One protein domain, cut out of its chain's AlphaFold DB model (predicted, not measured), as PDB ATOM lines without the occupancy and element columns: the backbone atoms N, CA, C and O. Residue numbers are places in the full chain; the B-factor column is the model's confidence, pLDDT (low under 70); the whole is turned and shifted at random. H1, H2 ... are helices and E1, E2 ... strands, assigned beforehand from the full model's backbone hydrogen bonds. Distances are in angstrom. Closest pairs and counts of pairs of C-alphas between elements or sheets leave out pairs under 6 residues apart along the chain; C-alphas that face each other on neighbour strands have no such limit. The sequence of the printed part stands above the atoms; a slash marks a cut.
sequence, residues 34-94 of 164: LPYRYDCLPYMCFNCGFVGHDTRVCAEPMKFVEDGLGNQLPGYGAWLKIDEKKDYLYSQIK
ATOM      1  N   LEU A  34     -32.342 -26.038  36.302       87.69
ATOM      2  CA  LEU A  34     -33.655 -25.781  36.883       87.69
ATOM      3  C   LEU A  34     -33.591 -26.043  38.394       87.69
ATOM      4  O   LEU A  34     -33.646 -27.206  38.806       87.69
ATOM      5  N   PRO A  35     -33.456 -24.993  39.229       87.44
ATOM      6  CA  PRO A  35     -33.361 -25.156  40.673       87.44
ATOM      7  C   PRO A  35     -34.712 -25.546  41.278       87.44
ATOM      8  O   PRO A  35     -35.761 -25.031  40.882       87.44
ATOM      9  N   TYR A  36     -34.682 -26.419  42.283       90.25
ATOM     10  CA  TYR A  36     -35.856 -26.734  43.093       90.25
ATOM     11  C   TYR A  36     -36.012 -25.778  44.266       90.25
ATOM     12  O   TYR A  36     -35.053 -25.235  44.811       90.25
ATOM     13  N   ARG A  37     -37.271 -25.568  44.642       89.25
ATOM     14  CA  ARG A  37     -37.702 -24.712  45.743       89.25
ATOM     15  C   ARG A  37     -38.776 -25.464  46.519       89.25
ATOM     16  O   ARG A  37     -39.663 -26.066  45.916       89.25
ATOM     17  N   TYR A  38     -38.668 -25.457  47.839       89.38
ATOM     18  CA  TYR A  38     -39.459 -26.291  48.736       89.38
ATOM     19  C   TYR A  38     -40.214 -25.421  49.751       89.38
ATOM     20  O   TYR A  38     -39.586 -24.690  50.519       89.38
ATOM     21  N   ASP A  39     -41.544 -25.542  49.789       85.19
ATOM     22  CA  ASP A  39     -42.403 -24.854  50.774       85.19
ATOM     23  C   ASP A  39     -42.201 -25.409  52.197       85.19
ATOM     24  O   ASP A  39     -42.126 -24.662  53.169       85.19
ATOM     25  N   CYS A  40     -42.013 -26.728  52.321       85.12
ATOM     26  CA  CYS A  40     -41.827 -27.423  53.600       85.12
ATOM     27  C   CYS A  40     -40.443 -28.079  53.695       85.12
ATOM     28  O   CYS A  40     -40.345 -29.271  53.980       85.12
ATOM     29  N   LEU A  41     -39.372 -27.328  53.413       87.88
ATOM     30  CA  LEU A  41     -38.010 -27.861  53.518       87.88
ATOM     31  C   LEU A  41     -37.664 -28.154  54.992       87.88
ATOM     32  O   LEU A  41     -37.579 -27.200  55.776       87.88
ATOM     33  N   PRO A  42     -37.451 -29.426  55.392       87.56
ATOM     34  CA  PRO A  42     -36.924 -29.736  56.714       87.56
ATOM     35  C   PRO A  42     -35.523 -29.155  56.887       87.56
ATOM     36  O   PRO A  42     -34.818 -28.855  55.922       87.56
ATOM     37  N   TYR A  43     -35.101 -29.021  58.141       89.88
ATOM     38  CA  TYR A  43     -33.729 -28.646  58.435       89.88
ATOM     39  C   TYR A  43     -32.759 -29.689  57.854       89.88
ATOM     40  O   TYR A  43     -32.862 -30.882  58.147       89.88
ATOM     41  N   MET A  44     -31.846 -29.233  56.999       93.94
ATOM     42  CA  MET A  44     -30.926 -30.075  56.239       93.94
ATOM     43  C   MET A  44     -29.530 -29.457  56.202       93.94
ATOM     44  O   MET A  44     -29.371 -28.238  56.301       93.94
ATOM     45  N   CYS A  45     -28.524 -30.308  56.052       95.75
ATOM     46  CA  CYS A  45     -27.126 -29.917  56.009       95.75
ATOM     47  C   CYS A  45     -26.764 -29.289  54.657       95.75
ATOM     48  O   CYS A  45     -26.905 -29.925  53.612       95.75
ATOM     49  N   PHE A  46     -26.210 -28.073  54.666       95.69
ATOM     50  CA  PHE A  46     -25.797 -27.382  53.436       95.69
ATOM     51  C   PHE A  46     -24.493 -27.914  52.814       95.69
ATOM     52  O   PHE A  46     -24.124 -27.485  51.724       95.69
ATOM     53  N   ASN A  47     -23.803 -28.862  53.452       96.81
ATOM     54  CA  ASN A  47     -22.661 -29.521  52.819       96.81
ATOM     55  C   ASN A  47     -23.136 -30.683  51.944       96.81
ATOM     56  O   ASN A  47     -22.805 -30.749  50.763       96.81
ATOM     57  N   CYS A  48     -23.948 -31.583  52.506       95.62
ATOM     58  CA  CYS A  48     -24.256 -32.869  51.880       95.62
ATOM     59  C   CYS A  48     -25.711 -33.043  51.425       95.62
ATOM     60  O   CYS A  48     -25.978 -33.986  50.676       95.62
ATOM     61  N   GLY A  49     -26.628 -32.172  51.865       94.94
ATOM     62  CA  GLY A  49     -28.050 -32.176  51.511       94.94
ATOM     63  C   GLY A  49     -28.940 -33.096  52.348       94.94
ATOM     64  O   GLY A  49     -30.142 -33.152  52.098       94.94
ATOM     65  N   PHE A  50     -28.385 -33.835  53.311       96.25
ATOM     66  CA  PHE A  50     -29.155 -34.744  54.164       96.25
ATOM     67  C   PHE A  50     -29.866 -34.012  55.300       96.25
ATOM     68  O   PHE A  50     -29.369 -33.028  55.850       96.25
ATOM     69  N   VAL A  51     -31.021 -34.544  55.687       93.62
ATOM     70  CA  VAL A  51     -31.765 -34.119  56.874       93.62
ATOM     71  C   VAL A  51     -31.143 -34.751  58.121       93.62
ATOM     72  O   VAL A  51     -30.693 -35.893  58.080       93.62
ATOM     73  N   GLY A  52     -31.139 -34.019  59.239       91.38
ATOM     74  CA  GLY A  52     -30.812 -34.579  60.557       91.38
ATOM     75  C   GLY A  52     -29.463 -34.174  61.158       91.38
ATOM     76  O   GLY A  52     -29.157 -34.615  62.259       91.38
ATOM     77  N   HIS A  53     -28.672 -33.323  60.496       94.81
ATOM     78  CA  HIS A  53     -27.465 -32.739  61.095       94.81
ATOM     79  C   HIS A  53     -27.136 -31.349  60.531       94.81
ATOM     80  O   HIS A  53     -27.635 -30.961  59.475       94.81
ATOM     81  N   ASP A  54     -26.294 -30.606  61.256       93.88
ATOM     82  CA  ASP A  54     -25.783 -29.287  60.858       93.88
ATOM     83  C   ASP A  54     -24.479 -29.402  60.058       93.88
ATOM     84  O   ASP A  54     -23.727 -30.367  60.202       93.88
ATOM     85  N   THR A  55     -24.149 -28.375  59.275       93.69
ATOM     86  CA  THR A  55     -22.879 -28.315  58.537       93.69
ATOM     87  C   THR A  55     -21.648 -28.391  59.436       93.69
ATOM     88  O   THR A  55     -20.641 -28.950  59.014       93.69
ATOM     89  N   ARG A  56     -21.711 -27.887  60.675       94.00
ATOM     90  CA  ARG A  56     -20.578 -27.873  61.622       94.00
ATOM     91  C   ARG A  56     -20.137 -29.257  62.082       94.00
ATOM     92  O   ARG A  56     -18.997 -29.414  62.500       94.00
ATOM     93  N   VAL A  57     -21.040 -30.232  62.041       95.69
ATOM     94  CA  VAL A  57     -20.781 -31.626  62.447       95.69
ATOM     95  C   VAL A  57     -20.792 -32.574  61.248       95.69
ATOM     96  O   VAL A  57     -20.747 -33.791  61.410       95.69
ATOM     97  N   CYS A  58     -20.881 -32.028  60.035       96.00
ATOM     98  CA  CYS A  58     -20.860 -32.801  58.808       96.00
ATOM     99  C   CYS A  58     -19.418 -33.174  58.452       96.00
ATOM    100  O   CYS A  58     -18.576 -32.295  58.284       96.00
ATOM    101  N   ALA A  59     -19.148 -34.470  58.297       96.44
ATOM    102  CA  ALA A  59     -17.852 -34.959  57.823       96.44
ATOM    103  C   ALA A  59     -17.687 -34.841  56.296       96.44
ATOM    104  O   ALA A  59     -16.576 -34.932  55.782       96.44
ATOM    105  N   GLU A  60     -18.790 -34.640  55.571       96.38
ATOM    106  CA  GLU A  60     -18.783 -34.548  54.115       96.38
ATOM    107  C   GLU A  60     -18.370 -33.145  53.645       96.38
ATOM    108  O   GLU A  60     -18.810 -32.136  54.221       96.38
ATOM    109  N   PRO A  61     -17.583 -33.047  52.557       94.50
ATOM    110  CA  PRO A  61     -17.287 -31.767  51.934       94.50
ATOM    111  C   PRO A  61     -18.555 -31.139  51.342       94.50
ATOM    112  O   PRO A  61     -19.544 -31.817  51.046       94.50
ATOM    113  N   MET A  62     -18.514 -29.823  51.127       95.12
ATOM    114  CA  MET A  62     -19.587 -29.127  50.420       95.12
ATOM    115  C   MET A  62     -19.729 -29.683  49.002       95.12
ATOM    116  O   MET A  62     -18.768 -29.720  48.234       95.12
ATOM    117  N   LYS A  63     -20.944 -30.107  48.655       94.38
ATOM    118  CA  LYS A  63     -21.272 -30.569  47.310       94.38
ATOM    119  C   LYS A  63     -21.526 -29.390  46.387       94.38
ATOM    120  O   LYS A  63     -22.185 -28.421  46.769       94.38
ATOM    121  N   PHE A  64     -21.057 -29.530  45.156       93.62
ATOM    122  CA  PHE A  64     -21.271 -28.572  44.083       93.62
ATOM    123  C   PHE A  64     -22.136 -29.186  42.981       93.62
ATOM    124  O   PHE A  64     -22.169 -30.405  42.800       93.62
ATOM    125  N   VAL A  65     -22.865 -28.329  42.279       90.25
ATOM    126  CA  VAL A  65     -23.652 -28.644  41.088       90.25
ATOM    127  C   VAL A  65     -23.143 -27.809  39.923       90.25
ATOM    128  O   VAL A  65     -22.679 -26.687  40.112       90.25
ATOM    129  N   GLU A  66     -23.242 -28.356  38.718       88.62
ATOM    130  CA  GLU A  66     -22.895 -27.643  37.493       88.62
ATOM    131  C   GLU A  66     -24.067 -26.750  37.071       88.62
ATOM    132  O   GLU A  66     -25.214 -27.210  36.992       88.62
ATOM    133  N   ASP A  67     -23.798 -25.483  36.778       83.00
ATOM    134  CA  ASP A  67     -24.751 -24.673  36.035       83.00
ATOM    135  C   ASP A  67     -24.787 -25.115  34.563       83.00
ATOM    136  O   ASP A  67     -23.923 -25.831  34.070       83.00
ATOM    137  N   GLY A  68     -25.803 -24.697  33.813       81.69
ATOM    138  CA  GLY A  68     -25.915 -25.045  32.392       81.69
ATOM    139  C   GLY A  68     -24.743 -24.595  31.497       81.69
ATOM    140  O   GLY A  68     -24.756 -24.886  30.300       81.69
ATOM    141  N   LEU A  69     -23.770 -23.868  32.057       83.75
ATOM    142  CA  LEU A  69     -22.590 -23.301  31.410       83.75
ATOM    143  C   LEU A  69     -21.278 -23.960  31.883       83.75
ATOM    144  O   LEU A  69     -20.218 -23.576  31.394       83.75
ATOM    145  N   GLY A  70     -21.326 -24.939  32.794       84.38
ATOM    146  CA  GLY A  70     -20.144 -25.633  33.317       84.38
ATOM    147  C   GLY A  70     -19.591 -25.088  34.641       84.38
ATOM    148  O   GLY A  70     -18.639 -25.657  35.180       84.38
ATOM    149  N   ASN A  71     -20.152 -24.011  35.197       87.31
ATOM    150  CA  ASN A  71     -19.672 -23.425  36.451       87.31
ATOM    151  C   ASN A  71     -20.114 -24.259  37.655       87.31
ATOM    152  O   ASN A  71     -21.229 -24.771  37.696       87.31
ATOM    153  N   GLN A  72     -19.260 -24.342  38.674       90.69
ATOM    154  CA  GLN A  72     -19.571 -25.046  39.916       90.69
ATOM    155  C   GLN A  72     -20.250 -24.100  40.911       90.69
ATOM    156  O   GLN A  72     -19.663 -23.112  41.353       90.69
ATOM    157  N   LEU A  73     -21.483 -24.419  41.287       88.44
ATOM    158  CA  LEU A  73     -22.276 -23.699  42.281       88.44
ATOM    159  C   LEU A  73     -22.469 -24.573  43.522       88.44
ATOM    160  O   LEU A  73     -22.584 -25.789  43.380       88.44
ATOM    161  N   PRO A  74     -22.551 -24.010  44.740       92.69
ATOM    162  CA  PRO A  74     -22.935 -24.789  45.910       92.69
ATOM    163  C   PRO A  74     -24.271 -25.503  45.670       92.69
ATOM    164  O   PRO A  74     -25.247 -24.889  45.240       92.69
ATOM    165  N   GLY A  75     -24.326 -26.801  45.957       93.19
ATOM    166  CA  GLY A  75     -25.530 -27.601  45.746       93.19
ATOM    167  C   GLY A  75     -26.654 -27.229  46.707       93.19
ATOM    168  O   GLY A  75     -27.823 -27.293  46.344       93.19
ATOM    169  N   TYR A  76     -26.320 -26.793  47.922       94.81
ATOM    170  CA  TYR A  76     -27.291 -26.622  49.000       94.81
ATOM    171  C   TYR A  76     -27.153 -25.285  49.708       94.81
ATOM    172  O   TYR A  76     -26.053 -24.795  49.953       94.81
ATOM    173  N   GLY A  77     -28.296 -24.735  50.112       91.75
ATOM    174  CA  GLY A  77     -28.341 -23.560  50.962       91.75
ATOM    175  C   GLY A  77     -29.753 -23.060  51.207       91.75
ATOM    176  O   GLY A  77     -30.741 -23.662  50.777       91.75
ATOM    177  N   ALA A  78     -29.843 -21.922  51.896       89.62
ATOM    178  CA  ALA A  78     -31.112 -21.332  52.314       89.62
ATOM    179  C   ALA A  78     -32.047 -20.997  51.138       89.62
ATOM    180  O   ALA A  78     -33.262 -20.962  51.315       89.62
ATOM    181  N   TRP A  79     -31.505 -20.807  49.929       87.62
ATOM    182  CA  TRP A  79     -32.297 -20.566  48.721       87.62
ATOM    183  C   TRP A  79     -33.158 -21.761  48.302       87.62
ATOM    184  O   TRP A  79     -34.064 -21.570  47.502       87.62
ATOM    185  N   LEU A  80     -32.938 -22.975  48.810       89.75
ATOM    186  CA  LEU A  80     -33.828 -24.105  48.515       89.75
ATOM    187  C   LEU A  80     -35.186 -23.973  49.214       89.75
ATOM    188  O   LEU A  80     -36.154 -24.596  48.786       89.75
ATOM    189  N   LYS A  81     -35.284 -23.155  50.265       88.75
ATOM    190  CA  LYS A  81     -36.544 -22.889  50.954       88.75
ATOM    191  C   LYS A  81     -37.297 -21.753  50.263       88.75
ATOM    192  O   LYS A  81     -36.699 -20.733  49.914       88.75
ATOM    193  N   ILE A  82     -38.602 -21.925  50.087       84.62
ATOM    194  CA  ILE A  82     -39.490 -20.837  49.666       84.62
ATOM    195  C   ILE A  82     -39.667 -19.898  50.859       84.62
ATOM    196  O   ILE A  82     -40.064 -20.315  51.948       84.62
ATOM    197  N   ASP A  83     -39.301 -18.633  50.667       71.44
ATOM    198  CA  ASP A  83     -39.545 -17.568  51.634       71.44
ATOM    199  C   ASP A  83     -40.707 -16.748  51.082       71.44
ATOM    200  O   ASP A  83     -40.532 -15.954  50.152       71.44
ATOM    201  N   GLU A  84     -41.907 -16.989  51.617       59.62
ATOM    202  CA  GLU A  84     -43.159 -16.434  51.093       59.62
ATOM    203  C   GLU A  84     -43.058 -14.922  50.849       59.62
ATOM    204  O   GLU A  84     -43.573 -14.436  49.853       59.62
ATOM    205  N   LYS A  85     -42.322 -14.168  51.679       55.97
ATOM    206  CA  LYS A  85     -42.161 -12.709  51.536       55.97
ATOM    207  C   LYS A  85     -41.250 -12.270  50.384       55.97
ATOM    208  O   LYS A  85     -41.498 -11.218  49.794       55.97
ATOM    209  N   LYS A  86     -40.181 -13.011  50.083       54.66
ATOM    210  CA  LYS A  86     -39.165 -12.605  49.087       54.66
ATOM    211  C   LYS A  86     -39.541 -13.026  47.671       54.66
ATOM    212  O   LYS A  86     -39.172 -12.354  46.708       54.66
ATOM    213  N   ASP A  87     -40.331 -14.082  47.549       56.66
ATOM    214  CA  ASP A  87     -40.688 -14.663  46.255       56.66
ATOM    215  C   ASP A  87     -41.720 -13.804  45.518       56.66
ATOM    216  O   ASP A  87     -41.645 -13.651  44.295       56.66
ATOM    217  N   TYR A  88     -42.596 -13.115  46.262       48.66
ATOM    218  CA  TYR A  88     -43.440 -12.054  45.706       48.66
ATOM    219  C   TYR A  88     -42.610 -10.918  45.098       48.66
ATOM    220  O   TYR A  88     -42.912 -10.487  43.984       48.66
ATOM    221  N   LEU A  89     -41.542 -10.476  45.769       50.25
ATOM    222  CA  LEU A  89     -40.683  -9.393  45.281       50.25
ATOM    223  C   LEU A  89     -39.888  -9.814  44.035       50.25
ATOM    224  O   LEU A  89     -39.794  -9.047  43.081       50.25
ATOM    225  N   TYR A  90     -39.401 -11.059  43.974       50.75
ATOM    226  CA  TYR A  90     -38.723 -11.576  42.779       50.75
ATOM    227  C   TYR A  90     -39.657 -11.661  41.561       50.75
ATOM    228  O   TYR A  90     -39.260 -11.330  40.443       50.75
ATOM    229  N   SER A  91     -40.925 -12.035  41.773       45.72
ATOM    230  CA  SER A  91     -41.934 -12.063  40.706       45.72
ATOM    231  C   SER A  91     -42.310 -10.673  40.168       45.72
ATOM    232  O   SER A  91     -42.782 -10.575  39.039       45.72
ATOM    233  N   GLN A  92     -42.076  -9.605  40.942       44.56
ATOM    234  CA  GLN A  92     -42.332  -8.218  40.530       44.56
ATOM    235  C   GLN A  92     -41.188  -7.603  39.704       44.56
ATOM    236  O   GLN A  92     -41.431  -6.659  38.958       44.56
ATOM    237  N   ILE A  93     -39.963  -8.141  39.782       47.88
ATOM    238  CA  ILE A  93     -38.778  -7.580  39.099       47.88
ATOM    239  C   ILE A  93     -38.646  -8.074  37.638       47.88
ATOM    240  O   ILE A  93     -37.921  -7.475  36.846       47.88
ATOM    241  N   LYS A  94     -39.369  -9.125  37.215       41.62
ATOM    242  CA  LYS A  94     -39.318  -9.639  35.828       41.62
ATOM    243  C   LYS A  94     -40.483  -9.153  34.949       41.62
ATOM    244  O   LYS A  94     -41.545  -9.760  34.935       41.62
TER     245      LYS A  94
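AT A GLANCE: This is residues 34 to 94 of the 164 residues of the protein "zf-CCHC_4 domain-containing protein" of Cannabis sativa (UniProt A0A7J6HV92). This is a loosely wound body with little regular structure, a flat piece of looping chain that holds one small hairpin, E1 and E2, with residues 85 to 94, mostly helix H1, sticking out free at one end. The 61 printed residues run E1, E2, H1, a mixed class with only 16 residues in named elements; the sheet E1 - E2 is antiparallel. The whole is loose, with a radius of gyration of the C-alphas of 13.4 A, and spans 40 by 29 by 15 A.

IN THESE COORDINATES: Residues 34 to 63 hold no named element. E1 is residues 64 to 66, from C-alpha 64 at (-21.271, -28.572, 44.083). E2 is residues 72 to 74. H1 is residues 84 to 93, 15.5 A long, ending at C-alpha 93 (-38.778, -7.580, 39.099).

HOW THE PARTS SIT: The hairpin's strands stand at 136 degrees; N 65 and O 73 are within hydrogen-bond range at 2.8 A. In H1, 4 of 6 O i to N i+4 pairs are within range. E1 and H1 are apart.

THE WHOLE: The C-alphas of Ala 59 and Gln 92, the two farthest apart, are 40.2 A apart. The printed part has no cut and no long link. Residues 84 to 94 have pLDDT under 70.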